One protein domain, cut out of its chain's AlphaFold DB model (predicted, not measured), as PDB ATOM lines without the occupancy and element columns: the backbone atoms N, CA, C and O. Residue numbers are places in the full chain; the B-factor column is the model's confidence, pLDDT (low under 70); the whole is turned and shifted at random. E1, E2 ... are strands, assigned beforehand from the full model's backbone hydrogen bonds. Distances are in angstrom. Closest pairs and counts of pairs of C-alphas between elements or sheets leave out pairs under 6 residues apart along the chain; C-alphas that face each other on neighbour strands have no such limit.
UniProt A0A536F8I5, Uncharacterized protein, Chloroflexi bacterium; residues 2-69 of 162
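What this domain is: This is residues 2 to 69 of the 162 residues of an uncharacterized protein of Chloroflexi bacterium (UniProt A0A536F8I5). With little regular structure, the domain is a small sheet of three strands, E3, E4 and E5, with a short hairpin, E1 and E2, near the sheet's end at Ser 34 and Asp 48, and loops for the rest. The larger sheet is an antiparallel meander, each strand the antiparallel neighbour of the one before, in the order E3 - E4 - E5. The 68 printed residues are all strand in class, with no named helix and five strands, E1 to E5 along the chain, holding only 20 residues. The whole is compact, radius of gyration of the C-alphas 12.0 A, spanning 36 by 29 by 17 A.

How they stand to each other: Inner strand E4, residues 44 to 48, forms hairpins with edge strands E3, residues 34 to 38 (N 37 and O 45, 2.8 A), and E5, residues 55 to 58 (N 58 and O 44, 2.8 A). E1, residues 6 to 8, and E2, residues 27 to 29, form an antiparallel hairpin (N 7 and O 28, 2.9 A). The closest C-alphas of E2 and E4, Leu 28 and Asp 48, are 5.8 A apart. E1 and E4 are apart.

Where its parts are: E3 is 13.8 A long and E4 13.3 A. C-alpha 6 opens E1 at (-30.411, -18.558, -16.584); C-alpha 58 ends E5 at (-18.858, -29.527, -28.925).

The domain as a whole: The printed part has no cut. E1 to E2 is a long link of 18 residues. Residues 2 to 5, 22, 25 and 30 to 31 have pLDDT under 70.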
ATOM      1  N   ALA A   2     -32.528  -9.014  -7.421       23.53
ATOM      2  CA  ALA A   2     -32.060  -9.339  -8.764       23.53
ATOM      3  C   ALA A   2     -32.406 -10.814  -8.997       23.53
ATOM      4  O   ALA A   2     -32.085 -11.652  -8.154       23.53
ATOM      5  N   VAL A   3     -33.138 -11.106 -10.068       31.39
ATOM      6  CA  VAL A   3     -33.447 -12.472 -10.502       31.39
ATOM      7  C   VAL A   3     -32.292 -12.889 -11.409       31.39
ATOM      8  O   VAL A   3     -31.997 -12.188 -12.370       31.39
ATOM      9  N   GLY A   4     -31.578 -13.963 -11.068       42.88
ATOM     10  CA  GLY A   4     -30.563 -14.536 -11.955       42.88
ATOM     11  C   GLY A   4     -31.266 -15.286 -13.078       42.88
ATOM     12  O   GLY A   4     -31.797 -16.371 -12.844       42.88
ATOM     13  N   GLU A   5     -31.334 -14.697 -14.267       63.62
ATOM     14  CA  GLU A   5     -32.008 -15.303 -15.414       63.62
ATOM     15  C   GLU A   5     -31.025 -16.230 -16.134       63.62
ATOM     16  O   GLU A   5     -30.190 -15.805 -16.922       63.62
ATOM     17  N   TRP A   6     -31.071 -17.516 -15.803       72.06
ATOM     18  CA  TRP A   6     -30.411 -18.558 -16.584       72.06
ATOM     19  C   TRP A   6     -31.338 -18.963 -17.732       72.06
ATOM     20  O   TRP A   6     -32.507 -19.266 -17.489       72.06
ATOM     21  N   GLN A   7     -30.832 -19.001 -18.963       72.56
ATOM     22  CA  GLN A   7     -31.567 -19.489 -20.133       72.56
ATOM     23  C   GLN A   7     -31.268 -20.969 -20.348       72.56
ATOM     24  O   GLN A   7     -30.108 -21.366 -20.308       72.56
ATOM     25  N   ALA A   8     -32.301 -21.792 -20.539       77.81
ATOM     26  CA  ALA A   8     -32.127 -23.211 -20.834       77.81
ATOM     27  C   ALA A   8     -31.610 -23.407 -22.264       77.81
ATOM     28  O   ALA A   8     -32.060 -22.720 -23.180       77.81
ATOM     29  N   ILE A   9     -30.691 -24.357 -22.440       76.81
ATOM     30  CA  ILE A   9     -30.326 -24.861 -23.764       76.81
ATOM     31  C   ILE A   9     -31.219 -26.064 -24.056       76.81
ATOM     32  O   ILE A   9     -31.340 -26.971 -23.234       76.81
ATOM     33  N   GLU A  10     -31.829 -26.077 -25.236       82.88
ATOM     34  CA  GLU A  10     -32.646 -27.187 -25.712       82.88
ATOM     35  C   GLU A  10     -32.187 -27.602 -27.111       82.88
ATOM     36  O   GLU A  10     -31.940 -26.767 -27.980       82.88
ATOM     37  N   ILE A  11     -32.068 -28.911 -27.322       78.62
ATOM     38  CA  ILE A  11     -31.671 -29.532 -28.583       78.62
ATOM     39  C   ILE A  11     -32.860 -30.312 -29.119       78.62
ATOM     40  O   ILE A  11     -33.468 -31.107 -28.399       78.62
ATOM     41  N   SER A  12     -33.150 -30.111 -30.400       82.00
ATOM     42  CA  SER A  12     -34.089 -30.931 -31.150       82.00
ATOM     43  C   SER A  12     -33.361 -31.654 -32.277       82.00
ATOM     44  O   SER A  12     -32.623 -31.042 -33.047       82.00
ATOM     45  N   THR A  13     -33.597 -32.958 -32.388       82.38
ATOM     46  CA  THR A  13     -33.056 -33.815 -33.457       82.38
ATOM     47  C   THR A  13     -34.126 -34.254 -34.458       82.38
ATOM     48  O   THR A  13     -33.826 -34.961 -35.416       82.38
ATOM     49  N   ASP A  14     -35.372 -33.814 -34.270       84.31
ATOM     50  CA  ASP A  14     -36.545 -34.207 -35.057       84.31
ATOM     51  C   ASP A  14     -37.239 -33.015 -35.739       84.31
ATOM     52  O   ASP A  14     -38.417 -33.074 -36.088       84.31
ATOM     53  N   GLY A  15     -36.503 -31.922 -35.957       82.44
ATOM     54  CA  GLY A  15     -37.026 -30.729 -36.626       82.44
ATOM     55  C   GLY A  15     -37.975 -29.897 -35.757       82.44
ATOM     56  O   GLY A  15     -38.847 -29.212 -36.286       82.44
ATOM     57  N   GLY A  16     -37.808 -29.949 -34.436       87.50
ATOM     58  CA  GLY A  16     -38.544 -29.143 -33.463       87.50
ATOM     59  C   GLY A  16     -39.804 -29.805 -32.908       87.50
ATOM     60  O   GLY A  16     -40.604 -29.118 -32.268       87.50
ATOM     61  N   GLN A  17     -40.014 -31.104 -33.147       86.00
ATOM     62  CA  GLN A  17     -41.165 -31.829 -32.595       86.00
ATOM     63  C   GLN A  17     -40.953 -32.210 -31.129       86.00
ATOM     64  O   GLN A  17     -41.906 -32.194 -30.346       86.00
ATOM     65  N   SER A  18     -39.714 -32.501 -30.744       85.31
ATOM     66  CA  SER A  18     -39.296 -32.721 -29.367       85.31
ATOM     67  C   SER A  18     -37.991 -31.995 -29.060       85.31
ATOM     68  O   SER A  18     -37.198 -31.669 -29.947       85.31
ATOM     69  N   TRP A  19     -37.810 -31.714 -27.772       84.94
ATOM     70  CA  TRP A  19     -36.715 -30.917 -27.239       84.94
ATOM     71  C   TRP A  19     -36.146 -31.619 -26.011       84.94
ATOM     72  O   TRP A  19     -36.889 -32.095 -25.149       84.94
ATOM     73  N   THR A  20     -34.824 -31.700 -25.937       82.25
ATOM     74  CA  THR A  20     -34.094 -32.292 -24.812       82.25
ATOM     75  C   THR A  20     -32.992 -31.355 -24.348       82.25
ATOM     76  O   THR A  20     -32.376 -30.680 -25.166       82.25
ATOM     77  N   SER A  21     -32.719 -31.326 -23.045       79.31
ATOM     78  CA  SER A  21     -31.595 -30.554 -22.507       79.31
ATOM     79  C   SER A  21     -30.284 -31.325 -22.711       79.31
ATOM     80  O   SER A  21     -30.234 -32.505 -22.342       79.31
ATOM     81  N   PRO A  22     -29.217 -30.701 -23.246       69.12
ATOM     82  CA  PRO A  22     -27.884 -31.282 -23.167       69.12
ATOM     83  C   PRO A  22     -27.488 -31.348 -21.692       69.12
ATOM     84  O   PRO A  22     -27.664 -30.381 -20.950       69.12
ATOM     85  N   GLY A  23     -26.989 -32.497 -21.231       72.62
ATOM     86  CA  GLY A  23     -26.691 -32.696 -19.807       72.62
ATOM     87  C   GLY A  23     -25.827 -31.570 -19.225       72.62
ATOM     88  O   GLY A  23     -26.130 -31.046 -18.152       72.62
ATOM     89  N   TRP A  24     -24.799 -31.154 -19.967       73.88
ATOM     90  CA  TRP A  24     -23.975 -29.993 -19.650       73.88
ATOM     91  C   TRP A  24     -23.370 -29.383 -20.932       73.88
ATOM     92  O   TRP A  24     -22.887 -30.177 -21.733       73.88
ATOM     93  N   PRO A  25     -23.356 -28.043 -21.115       66.50
ATOM     94  CA  PRO A  25     -24.060 -27.060 -20.301       66.50
ATOM     95  C   PRO A  25     -25.559 -27.081 -20.630       66.50
ATOM     96  O   PRO A  25     -25.965 -26.866 -21.764       66.50
ATOM     97  N   GLY A  26     -26.409 -27.310 -19.626       71.00
ATOM     98  CA  GLY A  26     -27.868 -27.271 -19.815       71.00
ATOM     99  C   GLY A  26     -28.459 -25.856 -19.779       71.00
ATOM    100  O   GLY A  26     -29.666 -25.688 -19.963       71.00
ATOM    101  N   ARG A  27     -27.648 -24.839 -19.452       76.88
ATOM    102  CA  ARG A  27     -28.063 -23.436 -19.298       76.88
ATOM    103  C   ARG A  27     -26.914 -22.471 -19.602       76.88
ATOM    104  O   ARG A  27     -25.768 -22.839 -19.378       76.88
ATOM    105  N   LEU A  28     -27.250 -21.245 -20.006       73.44
ATOM    106  CA  LEU A  28     -26.333 -20.106 -20.170       73.44
ATOM    107  C   LEU A  28     -26.788 -18.914 -19.314       73.44
ATOM    108  O   LEU A  28     -27.986 -18.766 -19.037       73.44
ATOM    109  N   GLY A  29     -25.863 -18.053 -18.884       71.25
ATOM    110  CA  GLY A  29     -26.198 -16.842 -18.128       71.25
ATOM    111  C   GLY A  29     -26.817 -15.746 -19.008       71.25
ATOM    112  O   GLY A  29     -26.198 -15.308 -19.969       71.25
ATOM    113  N   ALA A  30     -28.010 -15.232 -18.688       65.94
ATOM    114  CA  ALA A  30     -28.678 -14.217 -19.523       65.94
ATOM    115  C   ALA A  30     -28.374 -12.760 -19.139       65.94
ATOM    116  O   ALA A  30     -28.778 -11.840 -19.848       65.94
ATOM    117  N   CYS A  31     -27.671 -12.514 -18.028       69.06
ATOM    118  CA  CYS A  31     -27.349 -11.145 -17.609       69.06
ATOM    119  C   CYS A  31     -26.207 -10.515 -18.433       69.06
ATOM    120  O   CYS A  31     -25.941  -9.324 -18.291       69.06
ATOM    121  N   THR A  32     -25.528 -11.297 -19.275       71.44
ATOM    122  CA  THR A  32     -24.460 -10.839 -20.176       71.44
ATOM    123  C   THR A  32     -24.660 -11.432 -21.571       71.44
ATOM    124  O   THR A  32     -25.738 -11.925 -21.903       71.44
ATOM    125  N   THR A  33     -23.653 -11.317 -22.436       74.94
ATOM    126  CA  THR A  33     -23.718 -11.942 -23.755       74.94
ATOM    127  C   THR A  33     -23.487 -13.432 -23.613       74.94
ATOM    128  O   THR A  33     -22.398 -13.852 -23.232       74.94
ATOM    129  N   SER A  34     -24.520 -14.195 -23.949       79.19
ATOM    130  CA  SER A  34     -24.440 -15.637 -24.101       79.19
ATOM    131  C   SER A  34     -24.900 -16.007 -25.496       79.19
ATOM    132  O   SER A  34     -25.923 -15.509 -25.973       79.19
ATOM    133  N   GLU A  35     -24.124 -16.849 -26.163       84.12
ATOM    134  CA  GLU A  35     -24.346 -17.227 -27.556       84.12
ATOM    135  C   GLU A  35     -24.147 -18.725 -27.720       84.12
ATOM    136  O   GLU A  35     -23.276 -19.311 -27.086       84.12
ATOM    137  N   LEU A  36     -24.942 -19.335 -28.595       84.75
ATOM    138  CA  LEU A  36     -24.778 -20.711 -29.036       84.75
ATOM    139  C   LEU A  36     -24.781 -20.702 -30.564       84.75
ATOM    140  O   LEU A  36     -25.774 -20.312 -31.180       84.75
ATOM    141  N   VAL A  37     -23.665 -21.094 -31.169       86.19
ATOM    142  CA  VAL A  37     -23.442 -21.017 -32.615       86.19
ATOM    143  C   VAL A  37     -23.127 -22.404 -33.156       86.19
ATOM    144  O   VAL A  37     -22.216 -23.072 -32.673       86.19
ATOM    145  N   GLY A  38     -23.868 -22.835 -34.178       84.94
ATOM    146  CA  GLY A  38     -23.520 -24.016 -34.967       84.94
ATOM    147  C   GLY A  38     -22.440 -23.671 -35.991       84.94
ATOM    148  O   GLY A  38     -22.594 -22.712 -36.747       84.94
ATOM    149  N   LEU A  39     -21.352 -24.437 -36.008       80.69
ATOM    150  CA  LEU A  39     -20.251 -24.291 -36.964       80.69
ATOM    151  C   LEU A  39     -20.458 -25.170 -38.203       80.69
ATOM    152  O   LEU A  39     -20.194 -24.747 -39.327       80.69
ATOM    153  N   ASP A  40     -20.941 -26.392 -37.990       83.69
ATOM    154  CA  ASP A  40     -21.248 -27.377 -39.023       83.69
ATOM    155  C   ASP A  40     -22.367 -28.321 -38.532       83.69
ATOM    156  O   ASP A  40     -23.105 -27.978 -37.610       83.69
ATOM    157  N   SER A  41     -22.544 -29.489 -39.161       83.00
ATOM    158  CA  SER A  41     -23.612 -30.433 -38.801       83.00
ATOM    159  C   SER A  41     -23.535 -30.956 -37.363       83.00
ATOM    160  O   SER A  41     -24.572 -31.335 -36.830       83.00
ATOM    161  N   ASN A  42     -22.344 -30.990 -36.752       86.00
ATOM    162  CA  ASN A  42     -22.138 -31.487 -35.385       86.00
ATOM    163  C   ASN A  42     -21.308 -30.533 -34.509       86.00
ATOM    164  O   ASN A  42     -21.313 -30.662 -33.288       86.00
ATOM    165  N   GLY A  43     -20.580 -29.595 -35.110       88.19
ATOM    166  CA  GLY A  43     -19.776 -28.602 -34.417       88.19
ATOM    167  C   GLY A  43     -20.634 -27.486 -33.828       88.19
ATOM    168  O   GLY A  43     -21.380 -26.829 -34.555       88.19
ATOM    169  N   MET A  44     -20.491 -27.225 -32.532       88.50
ATOM    170  CA  MET A  44     -21.175 -26.136 -31.831       88.50
ATOM    171  C   MET A  44     -20.215 -25.412 -30.896       88.50
ATOM    172  O   MET A  44     -19.341 -26.033 -30.299       88.50
ATOM    173  N   VAL A  45     -20.395 -24.107 -30.732       89.50
ATOM    174  CA  VAL A  45     -19.640 -23.296 -29.774       89.50
ATOM    175  C   VAL A  45     -20.615 -22.510 -28.917       89.50
ATOM    176  O   VAL A  45     -21.562 -21.924 -29.443       89.50
ATOM    177  N   ALA A  46     -20.373 -22.486 -27.609       88.12
ATOM    178  CA  ALA A  46     -21.126 -21.678 -26.666       88.12
ATOM    179  C   ALA A  46     -20.217 -20.637 -26.008       88.12
ATOM    180  O   ALA A  46     -19.123 -20.969 -25.548       88.12
ATOM    181  N   VAL A  47     -20.692 -19.398 -25.940       87.50
ATOM    182  CA  VAL A  47     -20.122 -18.331 -25.117       87.50
ATOM    183  C   VAL A  47     -21.019 -18.153 -23.898       87.50
ATOM    184  O   VAL A  47     -22.223 -17.961 -24.058       87.50
ATOM    185  N   ASP A  48     -20.433 -18.185 -22.702       85.00
ATOM    186  CA  ASP A  48     -21.101 -17.850 -21.441       85.00
ATOM    187  C   ASP A  48     -20.162 -17.008 -20.574       85.00
ATOM    188  O   ASP A  48     -19.366 -17.527 -19.793       85.00
ATOM    189  N   GLN A  49     -20.244 -15.682 -20.700       79.94
ATOM    190  CA  GLN A  49     -19.367 -14.772 -19.952       79.94
ATOM    191  C   GLN A  49     -19.580 -14.832 -18.426       79.94
ATOM    192  O   GLN A  49     -18.732 -14.365 -17.672       79.94
ATOM    193  N   MET A  50     -20.697 -15.396 -17.951       75.50
ATOM    194  CA  MET A  50     -20.965 -15.601 -16.520       75.50
ATOM    195  C   MET A  50     -20.830 -17.060 -16.078       75.50
ATOM    196  O   MET A  50     -21.028 -17.365 -14.897       75.50
ATOM    197  N   GLY A  51     -20.531 -17.953 -17.016       77.25
ATOM    198  CA  GLY A  51     -20.349 -19.370 -16.773       77.25
ATOM    199  C   GLY A  51     -19.007 -19.669 -16.115       77.25
ATOM    200  O   GLY A  51     -18.123 -18.824 -16.008       77.25
ATOM    201  N   ALA A  52     -18.836 -20.919 -15.686       79.75
ATOM    202  CA  ALA A  52     -17.537 -21.400 -15.211       79.75
ATOM    203  C   ALA A  52     -16.478 -21.432 -16.330       79.75
ATOM    204  O   ALA A  52     -15.287 -21.367 -16.039       79.75
ATOM    205  N   HIS A  53     -16.928 -21.526 -17.583       85.19
ATOM    206  CA  HIS A  53     -16.102 -21.546 -18.781       85.19
ATOM    207  C   HIS A  53     -16.661 -20.534 -19.775       85.19
ATOM    208  O   HIS A  53     -17.811 -20.653 -20.200       85.19
ATOM    209  N   THR A  54     -15.842 -19.547 -20.137       87.25
ATOM    210  CA  THR A  54     -16.232 -18.451 -21.032       87.25
ATOM    211  C   THR A  54     -16.589 -18.950 -22.432       87.25
ATOM    212  O   THR A  54     -17.498 -18.414 -23.065       87.25
ATOM    213  N   LEU A  55     -15.860 -19.956 -22.922       89.06
ATOM    214  CA  LEU A  55     -16.022 -20.533 -24.248       89.06
ATOM    215  C   LEU A  55     -15.989 -22.053 -24.143       89.06
ATOM    216  O   LEU A  55     -15.051 -22.623 -23.597       89.06
ATOM    217  N   THR A  56     -16.994 -22.713 -24.703       91.00
ATOM    218  CA  THR A  56     -17.047 -24.174 -24.777       91.00
ATOM    219  C   THR A  56     -17.316 -24.621 -26.202       91.00
ATOM    220  O   THR A  56     -17.960 -23.912 -26.979       91.00
ATOM    221  N   TRP A  57     -16.812 -25.796 -26.560       91.31
ATOM    222  CA  TRP A  57     -16.974 -26.387 -27.883       91.31
ATOM    223  C   TRP A  57     -17.507 -27.811 -27.771       91.31
ATOM    224  O   TRP A  57     -17.135 -28.561 -26.873       91.31
ATOM    225  N   SER A  58     -18.370 -28.174 -28.709       90.69
ATOM    226  CA  SER A  58     -18.858 -29.527 -28.925       90.69
ATOM    227  C   SER A  58     -18.593 -29.943 -30.368       90.69
ATOM    228  O   SER A  58     -18.768 -29.150 -31.295       90.69
ATOM    229  N   SER A  59     -18.196 -31.200 -30.560       92.94
ATOM    230  CA  SER A  59     -17.979 -31.814 -31.878       92.94
ATOM    231  C   SER A  59     -19.018 -32.886 -32.234       92.94
ATOM    232  O   SER A  59     -18.924 -33.513 -33.289       92.94
ATOM    233  N   ASP A  60     -20.010 -33.105 -31.366       89.00
ATOM    234  CA  ASP A  60     -20.963 -34.220 -31.417       89.00
ATOM    235  C   ASP A  60     -22.426 -33.766 -31.240       89.00
ATOM    236  O   ASP A  60     -23.264 -34.477 -30.675       89.00
ATOM    237  N   GLY A  61     -22.737 -32.564 -31.735       83.88
ATOM    238  CA  GLY A  61     -24.088 -32.003 -31.734       83.88
ATOM    239  C   GLY A  61     -24.567 -31.586 -30.346       83.88
ATOM    240  O   GLY A  61     -25.764 -31.638 -30.069       83.88
ATOM    241  N   GLY A  62     -23.640 -31.206 -29.463       84.94
ATOM    242  CA  GLY A  62     -23.934 -30.763 -28.105       84.94
ATOM    243  C   GLY A  62     -24.074 -31.899 -27.091       84.94
ATOM    244  O   GLY A  62     -24.565 -31.647 -25.988       84.94
ATOM    245  N   SER A  63     -23.666 -33.125 -27.434       84.06
ATOM    246  CA  SER A  63     -23.736 -34.273 -26.519       84.06
ATOM    247  C   SER A  63     -22.624 -34.222 -25.468       84.06
ATOM    248  O   SER A  63     -22.863 -34.525 -24.297       84.06
ATOM    249  N   THR A  64     -21.427 -33.802 -25.871       87.31
ATOM    250  CA  THR A  64     -20.283 -33.519 -25.003       87.31
ATOM    251  C   THR A  64     -19.727 -32.133 -25.295       87.31
ATOM    252  O   THR A  64     -19.837 -31.620 -26.410       87.31
ATOM    253  N   TRP A  65     -19.155 -31.514 -24.262       88.94
ATOM    254  CA  TRP A  65     -18.634 -30.155 -24.312       88.94
ATOM    255  C   TRP A  65     -17.286 -30.082 -23.613       88.94
ATOM    256  O   TRP A  65     -17.099 -30.655 -22.538       88.94
ATOM    257  N   GLU A  66     -16.373 -29.337 -24.215       92.12
ATOM    258  CA  GLU A  66     -15.027 -29.106 -23.710       92.12
ATOM    259  C   GLU A  66     -14.794 -27.607 -23.519       92.12
ATOM    260  O   GLU A  66     -15.283 -26.786 -24.299       92.12
ATOM    261  N   ASP A  67     -14.052 -27.253 -22.471       91.25
ATOM    262  CA  ASP A  67     -13.602 -25.881 -22.241       91.25
ATOM    263  C   ASP A  67     -12.545 -25.481 -23.273       91.25
ATOM    264  O   ASP A  67     -11.598 -26.227 -23.539       91.25
ATOM    265  N   VAL A  68     -12.684 -24.280 -23.826       89.88
ATOM    266  CA  VAL A  68     -11.718 -23.689 -24.746       89.88
ATOM    267  C   VAL A  68     -11.042 -22.520 -24.046       89.88
ATOM    268  O   VAL A  68     -11.575 -21.413 -23.968       89.88
ATOM    269  N   ALA A  69      -9.817 -22.762 -23.581       88.62
ATOM    270  CA  ALA A  69      -9.022 -21.745 -22.911       88.62
ATOM    271  C   ALA A  69      -8.752 -20.546 -23.837       88.62
ATOM    272  O   ALA A  69      -8.175 -20.687 -24.920       88.62
TER     273      ALA A  69